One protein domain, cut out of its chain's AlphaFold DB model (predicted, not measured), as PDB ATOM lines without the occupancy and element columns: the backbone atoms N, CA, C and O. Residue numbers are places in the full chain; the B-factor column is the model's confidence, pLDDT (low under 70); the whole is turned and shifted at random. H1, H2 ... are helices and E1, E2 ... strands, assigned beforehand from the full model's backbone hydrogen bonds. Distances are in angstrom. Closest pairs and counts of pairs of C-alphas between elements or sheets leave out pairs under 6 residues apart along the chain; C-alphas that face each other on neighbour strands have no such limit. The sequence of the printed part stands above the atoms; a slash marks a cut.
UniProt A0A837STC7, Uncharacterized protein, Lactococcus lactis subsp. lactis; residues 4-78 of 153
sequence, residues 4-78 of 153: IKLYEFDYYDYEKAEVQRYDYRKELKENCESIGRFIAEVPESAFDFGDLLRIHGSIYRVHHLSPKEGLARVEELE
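What this domain is: This is residues 4 to 78 of the 153 residues of an uncharacterized protein of Lactococcus lactis subsp. lactis (UniProt A0A837STC7). A single five-stranded sheet is curled like part of a barrel, with the short helix H1 across one face and a long link, residues 9 to 27, looping out as far as 22 A from the mean of all C-alphas. The printed part has 75 residues, with elements E1 H1 E2 E3 E4 E5 along the chain. The sheet is mixed, in order E2 E1 E5 E4 E3, and the class is mostly strand. The whole is compact, with a radius of gyration of the C-alphas of 12.4 A and spans of 37 by 28 by 18 A.

Where its parts are: Find C-alpha 4 at (107.794, 139.797, 53.395), where E1, residues 4 to 8, begins its 13.1 A. E5, residues 71 to 77, runs 19.2 A to C-alpha 77 at (89.084, 146.012, 52.520). E4, residues 58 to 66, spans 22.0 A and bends by 64 degrees at residue 63. E2 is residues 37 to 43, 18.6 A; E3 is residues 52 to 55, 9.7 A; H1 is residues 28 to 34, 10.1 A.

How they stand to each other: Look first at inner strands E1 and E5, parallel at 43 degrees, with N 74 and O 7 2.8 A apart. Edge strand E2 is antiparallel to E1, with N 6 and O 40 at 2.8 A. E3, E4 and E5 form a meander, each strand the antiparallel neighbour of the one before: N 53 and O 60 are 2.8 A apart, N 73 and O 64 2.8 A. These N and O pairs are within hydrogen-bond range. H1 is on the sheet at a height of 8.6 A, over E1 and across the strands, at 69 degrees to E1 on the local plane; their closest C-alphas, Tyr 7 and Cys 32, are 6.0 A apart. In H1 every O i to N i+4 pair is within hydrogen-bond range.

The domain as a whole: The farthest C-alphas, Ala 17 and Ser 45, are 38.2 A apart. The printed part has no cut, and E1 to H1 is the long link. Confidence is low, under 70, at residues 10 to 25.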
ATOM      1  N   ILE A   4     108.509 139.153  54.488       93.75
ATOM      2  CA  ILE A   4     107.794 139.797  53.395       93.75
ATOM      3  C   ILE A   4     107.377 141.187  53.859       93.75
ATOM      4  O   ILE A   4     106.761 141.348  54.916       93.75
ATOM      5  N   LYS A   5     107.708 142.197  53.056       94.38
ATOM      6  CA  LYS A   5     107.252 143.575  53.247       94.38
ATOM      7  C   LYS A   5     105.940 143.796  52.510       94.38
ATOM      8  O   LYS A   5     105.864 143.577  51.303       94.38
ATOM      9  N   LEU A   6     104.928 144.248  53.231       93.44
ATOM     10  CA  LEU A   6     103.601 144.522  52.702       93.44
ATOM     11  C   LEU A   6     103.500 146.001  52.328       93.44
ATOM     12  O   LEU A   6     103.807 146.870  53.149       93.44
ATOM     13  N   TYR A   7     103.068 146.271  51.100       92.44
ATOM     14  CA  TYR A   7     102.853 147.618  50.585       92.44
ATOM     15  C   TYR A   7     101.445 147.776  50.031       92.44
ATOM     16  O   TYR A   7     100.946 146.893  49.342       92.44
ATOM     17  N   GLU A   8     100.857 148.937  50.266       89.19
ATOM     18  CA  GLU A   8      99.594 149.372  49.681       89.19
ATOM     19  C   GLU A   8      99.855 150.493  48.674       89.19
ATOM     20  O   GLU A   8     100.709 151.355  48.898       89.19
ATOM     21  N   PHE A   9      99.137 150.491  47.557       79.56
ATOM     22  CA  PHE A   9      99.048 151.649  46.672       79.56
ATOM     23  C   PHE A   9      97.784 151.565  45.824       79.56
ATOM     24  O   PHE A   9      97.380 150.482  45.374       79.56
ATOM     25  N   ASP A  10      97.205 152.735  45.596       65.50
ATOM     26  CA  ASP A  10      95.960 152.906  44.865       65.50
ATOM     27  C   ASP A  10      96.122 152.580  43.374       65.50
ATOM     28  O   ASP A  10      97.159 152.835  42.749       65.50
ATOM     29  N   TYR A  11      95.066 151.992  42.821       63.78
ATOM     30  CA  TYR A  11      94.903 151.663  41.409       63.78
ATOM     31  C   TYR A  11      94.235 152.832  40.653       63.78
ATOM     32  O   TYR A  11      93.786 153.805  41.255       63.78
ATOM     33  N   TYR A  12      94.201 152.760  39.318       51.69
ATOM     34  CA  TYR A  12      93.577 153.775  38.467       51.69
ATOM     35  C   TYR A  12      92.090 153.939  38.817       51.69
ATOM     36  O   TYR A  12      91.298 153.015  38.634       51.69
ATOM     37  N   ASP A  13      91.716 155.123  39.298       53.88
ATOM     38  CA  ASP A  13      90.330 155.462  39.599       53.88
ATOM     39  C   ASP A  13      89.620 155.831  38.285       53.88
ATOM     40  O   ASP A  13      89.757 156.943  37.760       53.88
ATOM     41  N   TYR A  14      88.897 154.862  37.712       51.78
ATOM     42  CA  TYR A  14      88.153 155.044  36.464       51.78
ATOM     43  C   TYR A  14      87.008 156.062  36.589       51.78
ATOM     44  O   TYR A  14      86.616 156.640  35.575       51.78
ATOM     45  N   GLU A  15      86.504 156.322  37.799       52.12
ATOM     46  CA  GLU A  15      85.415 157.272  38.048       52.12
ATOM     47  C   GLU A  15      85.926 158.708  38.173       52.12
ATOM     48  O   GLU A  15      85.302 159.643  37.668       52.12
ATOM     49  N   LYS A  16      87.090 158.896  38.807       55.25
ATOM     50  CA  LYS A  16      87.717 160.215  38.967       55.25
ATOM     51  C   LYS A  16      88.598 160.619  37.790       55.25
ATOM     52  O   LYS A  16      88.996 161.778  37.716       55.25
ATOM     53  N   ALA A  17      88.897 159.698  36.870       53.94
ATOM     54  CA  ALA A  17      89.851 159.901  35.774       53.94
ATOM     55  C   ALA A  17      91.219 160.429  36.261       53.94
ATOM     56  O   ALA A  17      91.927 161.140  35.541       53.94
ATOM     57  N   GLU A  18      91.596 160.069  37.488       54.03
ATOM     58  CA  GLU A  18      92.846 160.462  38.123       54.03
ATOM     59  C   GLU A  18      93.694 159.216  38.392       54.03
ATOM     60  O   GLU A  18      93.244 158.223  38.962       54.03
ATOM     61  N   VAL A  19      94.958 159.262  37.963       50.78
ATOM     62  CA  VAL A  19      95.934 158.208  38.250       50.78
ATOM     63  C   VAL A  19      96.373 158.348  39.702       50.78
ATOM     64  O   VAL A  19      97.140 159.259  40.027       50.78
ATOM     65  N   GLN A  20      95.983 157.401  40.549       55.75
ATOM     66  CA  GLN A  20      96.783 157.064  41.720       55.75
ATOM     67  C   GLN A  20      97.654 155.835  41.398       55.75
ATOM     68  O   GLN A  20      97.380 155.061  40.483       55.75
ATOM     69  N   ARG A  21      98.866 155.843  41.948       61.12
ATOM     70  CA  ARG A  21     100.114 155.524  41.235       61.12
ATOM     71  C   ARG A  21     100.420 154.013  41.219       61.12
ATOM     72  O   ARG A  21     101.055 153.511  42.136       61.12
ATOM     73  N   TYR A  22     100.104 153.329  40.117       62.91
ATOM     74  CA  TYR A  22     100.788 152.099  39.682       62.91
ATOM     75  C   TYR A  22     101.357 152.296  38.272       62.91
ATOM     76  O   TYR A  22     100.621 152.579  37.326       62.91
ATOM     77  N   ASP A  23     102.675 152.172  38.118       66.19
ATOM     78  CA  ASP A  23     103.335 152.246  36.815       66.19
ATOM     79  C   ASP A  23     103.481 150.832  36.245       66.19
ATOM     80  O   ASP A  23     104.383 150.085  36.621       66.19
ATOM     81  N   TYR A  24     102.591 150.470  35.314       64.69
ATOM     82  CA  TYR A  24     102.574 149.157  34.655       64.69
ATOM     83  C   TYR A  24     103.857 148.842  33.864       64.69
ATOM     84  O   TYR A  24     104.043 147.712  33.415       64.69
ATOM     85  N   ARG A  25     104.724 149.839  33.644       60.81
ATOM     86  CA  ARG A  25     106.020 149.674  32.975       60.81
ATOM     87  C   ARG A  25     107.139 149.308  33.943       60.81
ATOM     88  O   ARG A  25     108.230 148.981  33.482       60.81
ATOM     89  N   LYS A  26     106.891 149.403  35.247       71.38
ATOM     90  CA  LYS A  26     107.857 149.123  36.306       71.38
ATOM     91  C   LYS A  26     107.567 147.786  36.966       71.38
ATOM     92  O   LYS A  26     106.416 147.364  37.066       71.38
ATOM     93  N   GLU A  27     108.619 147.132  37.447       78.69
ATOM     94  CA  GLU A  27     108.482 145.907  38.235       78.69
ATOM     95  C   GLU A  27     107.757 146.194  39.561       78.69
ATOM     96  O   GLU A  27     107.709 147.333  40.045       78.69
ATOM     97  N   LEU A  28     107.173 145.157  40.169       76.88
ATOM     98  CA  LEU A  28     106.444 145.281  41.434       76.88
ATOM     99  C   LEU A  28     107.316 145.938  42.507       76.88
ATOM    100  O   LEU A  28     106.876 146.878  43.168       76.88
ATOM    101  N   LYS A  29     108.567 145.486  42.626       82.31
ATOM    102  CA  LYS A  29     109.541 146.043  43.558       82.31
ATOM    103  C   LYS A  29     109.721 147.549  43.408       82.31
ATOM    104  O   LYS A  29     109.675 148.265  44.402       82.31
ATOM    105  N   GLU A  30     109.884 148.036  42.181       82.38
ATOM    106  CA  GLU A  30     110.063 149.464  41.927       82.38
ATOM    107  C   GLU A  30     108.816 150.269  42.305       82.38
ATOM    108  O   GLU A  30     108.938 151.361  42.858       82.38
ATOM    109  N   ASN A  31     107.616 149.741  42.049       80.19
ATOM    110  CA  ASN A  31     106.375 150.364  42.507       80.19
ATOM    111  C   ASN A  31     106.330 150.403  44.047       80.19
ATOM    112  O   ASN A  31     106.212 151.478  44.633       80.19
ATOM    113  N   CYS A  32     106.536 149.272  44.722       80.69
ATOM    114  CA  CYS A  32     106.548 149.208  46.184       80.69
ATOM    115  C   CYS A  32     107.551 150.185  46.818       80.69
ATOM    116  O   CYS A  32     107.204 150.893  47.757       80.69
ATOM    117  N   GLU A  33     108.773 150.264  46.290       80.06
ATOM    118  CA  GLU A  33     109.839 151.097  46.857       80.06
ATOM    119  C   GLU A  33     109.696 152.595  46.535       80.06
ATOM    120  O   GLU A  33     110.240 153.423  47.265       80.06
ATOM    121  N   SER A  34     108.994 152.969  45.457       79.38
ATOM    122  CA  SER A  34     108.911 154.371  45.015       79.38
ATOM    123  C   SER A  34     107.617 155.085  45.392       79.38
ATOM    124  O   SER A  34     107.648 156.280  45.697       79.38
ATOM    125  N   ILE A  35     106.484 154.388  45.327       76.69
ATOM    126  CA  ILE A  35     105.144 154.976  45.486       76.69
ATOM    127  C   ILE A  35     104.270 154.178  46.458       76.69
ATOM    128  O   ILE A  35     103.236 154.684  46.881       76.69
ATOM    129  N   GLY A  36     104.690 152.967  46.838       82.56
ATOM    130  CA  GLY A  36     103.995 152.140  47.814       82.56
ATOM    131  C   GLY A  36     104.061 152.709  49.228       82.56
ATOM    132  O   GLY A  36     105.119 153.098  49.728       82.56
ATOM    133  N   ARG A  37     102.926 152.689  49.920       89.75
ATOM    134  CA  ARG A  37     102.843 152.902  51.360       89.75
ATOM    135  C   ARG A  37     103.221 151.605  52.065       89.75
ATOM    136  O   ARG A  37     102.557 150.588  51.901       89.75
ATOM    137  N   PHE A  38     104.281 151.635  52.865       93.19
ATOM    138  CA  PHE A  38     104.650 150.496  53.704       93.19
ATOM    139  C   PHE A  38     103.596 150.261  54.795       93.19
ATOM    140  O   PHE A  38     103.249 151.190  55.526       93.19
ATOM    141  N   ILE A  39     103.125 149.020  54.910       95.00
ATOM    142  CA  ILE A  39     102.105 148.600  55.877       95.00
ATOM    143  C   ILE A  39     102.744 147.847  57.046       95.00
ATOM    144  O   ILE A  39     102.591 148.249  58.197       95.00
ATOM    145  N   ALA A  40     103.471 146.763  56.762       95.31
ATOM    146  CA  ALA A  40     104.121 145.936  57.776       95.31
ATOM    147  C   ALA A  40     105.217 145.046  57.174       95.31
ATOM    148  O   ALA A  40     105.286 144.838  55.963       95.31
ATOM    149  N   GLU A  41     106.053 144.473  58.037       95.75
ATOM    150  CA  GLU A  41     106.972 143.388  57.694       95.75
ATOM    151  C   GLU A  41     106.587 142.158  58.520       95.75
ATOM    152  O   GLU A  41     106.479 142.234  59.746       95.75
ATOM    153  N   VAL A  42     106.337 141.036  57.847       94.56
ATOM    154  CA  VAL A  42     105.819 139.810  58.468       94.56
ATOM    155  C   VAL A  42     106.619 138.587  58.014       94.56
ATOM    156  O   VAL A  42     107.228 138.620  56.943       94.56
ATOM    157  N   PRO A  43     106.651 137.489  58.792       94.94
ATOM    158  CA  PRO A  43     107.204 136.225  58.314       94.94
ATOM    159  C   PRO A  43     106.470 135.739  57.060       94.94
ATOM    160  O   PRO A  43     105.246 135.770  57.027       94.94
ATOM    161  N   GLU A  44     107.201 135.233  56.063       90.88
ATOM    162  CA  GLU A  44     106.605 134.652  54.843       90.88
ATOM    163  C   GLU A  44     105.598 133.537  55.168       90.88
ATOM    164  O   GLU A  44     104.579 133.411  54.513       90.88
ATOM    165  N   SER A  45     105.847 132.771  56.233       92.38
ATOM    166  CA  SER A  45     104.972 131.688  56.689       92.38
ATOM    167  C   SER A  45     103.783 132.146  57.544       92.38
ATOM    168  O   SER A  45     103.152 131.308  58.180       92.38
ATOM    169  N   ALA A  46     103.558 133.453  57.699       93.25
ATOM    170  CA  ALA A  46     102.485 133.972  58.549       93.25
ATOM    171  C   ALA A  46     101.111 133.973  57.861       93.25
ATOM    172  O   ALA A  46     100.114 134.172  58.550       93.25
ATOM    173  N   PHE A  47     101.068 133.787  56.541       91.81
ATOM    174  CA  PHE A  47      99.851 133.800  55.735       91.81
ATOM    175  C   PHE A  47     100.038 132.999  54.441       91.81
ATOM    176  O   PHE A  47     101.167 132.846  53.969       91.81
ATOM    177  N   ASP A  48      98.931 132.561  53.853       88.12
ATOM    178  CA  ASP A  48      98.856 131.984  52.515       88.12
ATOM    179  C   ASP A  48      98.207 132.967  51.520       88.12
ATOM    180  O   ASP A  48      97.552 133.950  51.883       88.12
ATOM    181  N   PHE A  49      98.405 132.734  50.218       83.06
ATOM    182  CA  PHE A  49      97.750 133.546  49.190       83.06
ATOM    183  C   PHE A  49      96.232 133.316  49.221       83.06
ATOM    184  O   PHE A  49      95.782 132.182  49.083       83.06
ATOM    185  N   GLY A  50      95.461 134.395  49.373       80.94
ATOM    186  CA  GLY A  50      94.004 134.353  49.553       80.94
ATOM    187  C   GLY A  50      93.548 134.687  50.976       80.94
ATOM    188  O   GLY A  50      92.390 135.051  51.161       80.94
ATOM    189  N   ASP A  51      94.452 134.654  51.961       89.62
ATOM    190  CA  ASP A  51      94.124 135.044  53.331       89.62
ATOM    191  C   ASP A  51      93.791 136.540  53.452       89.62
ATOM    192  O   ASP A  51      94.380 137.405  52.790       89.62
ATOM    193  N   LEU A  52      92.884 136.846  54.384       91.62
ATOM    194  CA  LEU A  52      92.625 138.203  54.859       91.62
ATOM    195  C   LEU A  52      93.520 138.511  56.065       91.62
ATOM    196  O   LEU A  52      93.437 137.871  57.115       91.62
ATOM    197  N   LEU A  53      94.364 139.530  55.928       93.94
ATOM    198  CA  LEU A  53      95.358 139.920  56.922       93.94
ATOM    199  C   LEU A  53      94.817 141.049  57.794       93.94
ATOM    200  O   LEU A  53      94.525 142.135  57.303       93.94
ATOM    201  N   ARG A  54      94.738 140.839  59.109       93.75
ATOM    202  CA  ARG A  54      94.397 141.916  60.049       93.75
ATOM    203  C   ARG A  54      95.659 142.604  60.558       93.75
ATOM    204  O   ARG A  54      96.421 142.011  61.319       93.75
ATOM    205  N   ILE A  55      95.845 143.871  60.193       93.56
ATOM    206  CA  ILE A  55      97.017 144.674  60.559       93.56
ATOM    207  C   ILE A  55      96.526 146.018  61.101       93.56
ATOM    208  O   ILE A  55      95.785 146.730  60.439       93.56
ATOM    209  N   HIS A  56      96.902 146.355  62.337       90.94
ATOM    210  CA  HIS A  56      96.507 147.608  63.009       90.94
ATOM    211  C   HIS A  56      94.991 147.897  63.061       90.94
ATOM    212  O   HIS A  56      94.588 149.042  63.226       90.94
ATOM    213  N   GLY A  57      94.154 146.857  62.998       90.00
ATOM    214  CA  GLY A  57      92.692 146.974  63.037       90.00
ATOM    215  C   GLY A  57      92.034 146.990  61.657       90.00
ATOM    216  O   GLY A  57      90.872 146.606  61.562       90.00
ATOM    217  N   SER A  58      92.790 147.318  60.611       93.12
ATOM    218  CA  SER A  58      92.365 147.221  59.216       93.12
ATOM    219  C   SER A  58      92.531 145.795  58.683       93.12
ATOM    220  O   SER A  58      93.356 145.017  59.181       93.12
ATOM    221  N   ILE A  59      91.714 145.436  57.695       93.69
ATOM    222  CA  ILE A  59      91.764 144.145  57.007       93.69
ATOM    223  C   ILE A  59      92.340 144.379  55.617       93.69
ATOM    224  O   ILE A  59      91.914 145.288  54.919       93.69
ATOM    225  N   TYR A  60      93.296 143.549  55.224       92.50
ATOM    226  CA  TYR A  60      93.994 143.650  53.954       92.50
ATOM    227  C   TYR A  60      93.913 142.333  53.190       92.50
ATOM    228  O   TYR A  60      94.071 141.266  53.782       92.50
ATOM    229  N   ARG A  61      93.754 142.394  51.869       90.56
ATOM    230  CA  ARG A  61      93.923 141.239  50.979       90.56
ATOM    231  C   ARG A  61      95.253 141.317  50.253       90.56
ATOM    232  O   ARG A  61      95.650 142.376  49.775       90.56
ATOM    233  N   VAL A  62      95.929 140.179  50.119       90.69
ATOM    234  CA  VAL A  62      97.128 140.065  49.281       90.69
ATOM    235  C   VAL A  62      96.717 139.975  47.813       90.69
ATOM    236  O   VAL A  62      96.143 138.979  47.388       90.69
ATOM    237  N   HIS A  63      97.042 140.999  47.025       85.06
ATOM    238  CA  HIS A  63      96.777 141.015  45.580       85.06
ATOM    239  C   HIS A  63      97.938 140.452  44.758       85.06
ATOM    240  O   HIS A  63      97.729 139.884  43.690       85.06
ATOM    241  N   HIS A  64      99.175 140.625  45.226       86.75
ATOM    242  CA  HIS A  64     100.361 140.143  44.521       86.75
ATOM    243  C   HIS A  64     101.456 139.813  45.532       86.75
ATOM    244  O   HIS A  64     101.820 140.666  46.334       86.75
ATOM    245  N   LEU A  65     101.996 138.596  45.491       88.44
ATOM    246  CA  LEU A  65     103.087 138.143  46.353       88.44
ATOM    247  C   LEU A  65     104.320 137.821  45.502       88.44
ATOM    248  O   LEU A  65     104.236 137.042  44.555       88.44
ATOM    249  N   SER A  66     105.470 138.384  45.867       89.50
ATOM    250  CA  SER A  66     106.770 138.107  45.250       89.50
ATOM    251  C   SER A  66     107.749 137.616  46.324       89.50
ATOM    252  O   SER A  66     108.504 138.413  46.893       89.50
ATOM    253  N   PRO A  67     107.783 136.300  46.620       86.81
ATOM    254  CA  PRO A  67     108.684 135.751  47.637       86.81
ATOM    255  C   PRO A  67     110.159 135.985  47.296       86.81
ATOM    256  O   PRO A  67     110.978 136.260  48.168       86.81
ATOM    257  N   LYS A  68     110.493 135.946  45.998       87.69
ATOM    258  CA  LYS A  68     111.845 136.209  45.482       87.69
ATOM    259  C   LYS A  68     112.334 137.618  45.824       87.69
ATOM    260  O   LYS A  68     113.522 137.802  46.082       87.69
ATOM    261  N   GLU A  69     111.444 138.604  45.786       87.94
ATOM    262  CA  GLU A  69     111.770 140.003  46.082       87.94
ATOM    263  C   GLU A  69     111.521 140.373  47.548       87.94
ATOM    264  O   GLU A  69     111.918 141.454  47.979       87.94
ATOM    265  N   GLY A  70     110.909 139.472  48.323       91.44
ATOM    266  CA  GLY A  70     110.610 139.685  49.735       91.44
ATOM    267  C   GLY A  70     109.496 140.706  49.966       91.44
ATOM    268  O   GLY A  70     109.557 141.468  50.932       91.44
ATOM    269  N   LEU A  71     108.508 140.783  49.070       92.50
ATOM    270  CA  LEU A  71     107.458 141.801  49.133       92.50
ATOM    271  C   LEU A  71     106.101 141.303  48.633       92.50
ATOM    272  O   LEU A  71     106.016 140.348  47.859       92.50
ATOM    273  N   ALA A  72     105.039 141.968  49.079       91.00
ATOM    274  CA  ALA A  72     103.685 141.759  48.594       91.00
ATOM    275  C   ALA A  72     102.919 143.083  48.493       91.00
ATOM    276  O   ALA A  72     103.087 143.975  49.329       91.00
ATOM    277  N   ARG A  73     102.050 143.184  47.483       89.69
ATOM    278  CA  ARG A  73     101.020 144.218  47.392       89.69
ATOM    279  C   ARG A  73      99.791 143.756  48.157       89.69
ATOM    280  O   ARG A  73      99.277 142.663  47.900       89.69
ATOM    281  N   VAL A  74      99.306 144.627  49.024       91.31
ATOM    282  CA  VAL A  74      98.049 144.468  49.740       91.31
ATOM    283  C   VAL A  74      97.089 145.610  49.425       91.31
ATOM    284  O   VAL A  74      97.516 146.679  48.991       91.31
ATOM    285  N   GLU A  75      95.805 145.360  49.631       89.56
ATOM    286  CA  GLU A  75      94.720 146.327  49.460       89.56
ATOM    287  C   GLU A  75      93.818 146.269  50.691       89.56
ATOM    288  O   GLU A  75      93.462 145.170  51.129       89.56
ATOM    289  N   GLU A  76      93.533 147.421  51.300       91.31
ATOM    290  CA  GLU A  76      92.611 147.512  52.433       91.31
ATOM    291  C   GLU A  76      91.178 147.206  51.984       91.31
ATOM    292  O   GLU A  76      90.725 147.680  50.946       91.31
ATOM    293  N   LEU A  77      90.462 146.410  52.777       91.31
ATOM    294  CA  LEU A  77      89.084 146.012  52.520       91.31
ATOM    295  C   LEU A  77      88.196 146.348  53.716       91.31
ATOM    296  O   LEU A  77      88.521 146.041  54.868       91.31
ATOM    297  N   GLU A  78      87.009 146.869  53.423       91.75
ATOM    298  CA  GLU A  78      85.903 146.874  54.373       91.75
ATOM    299  C   GLU A  78      85.201 145.513  54.322       91.75
ATOM    300  O   GLU A  78      84.732 145.073  53.274       91.75
TER     301      GLU A  78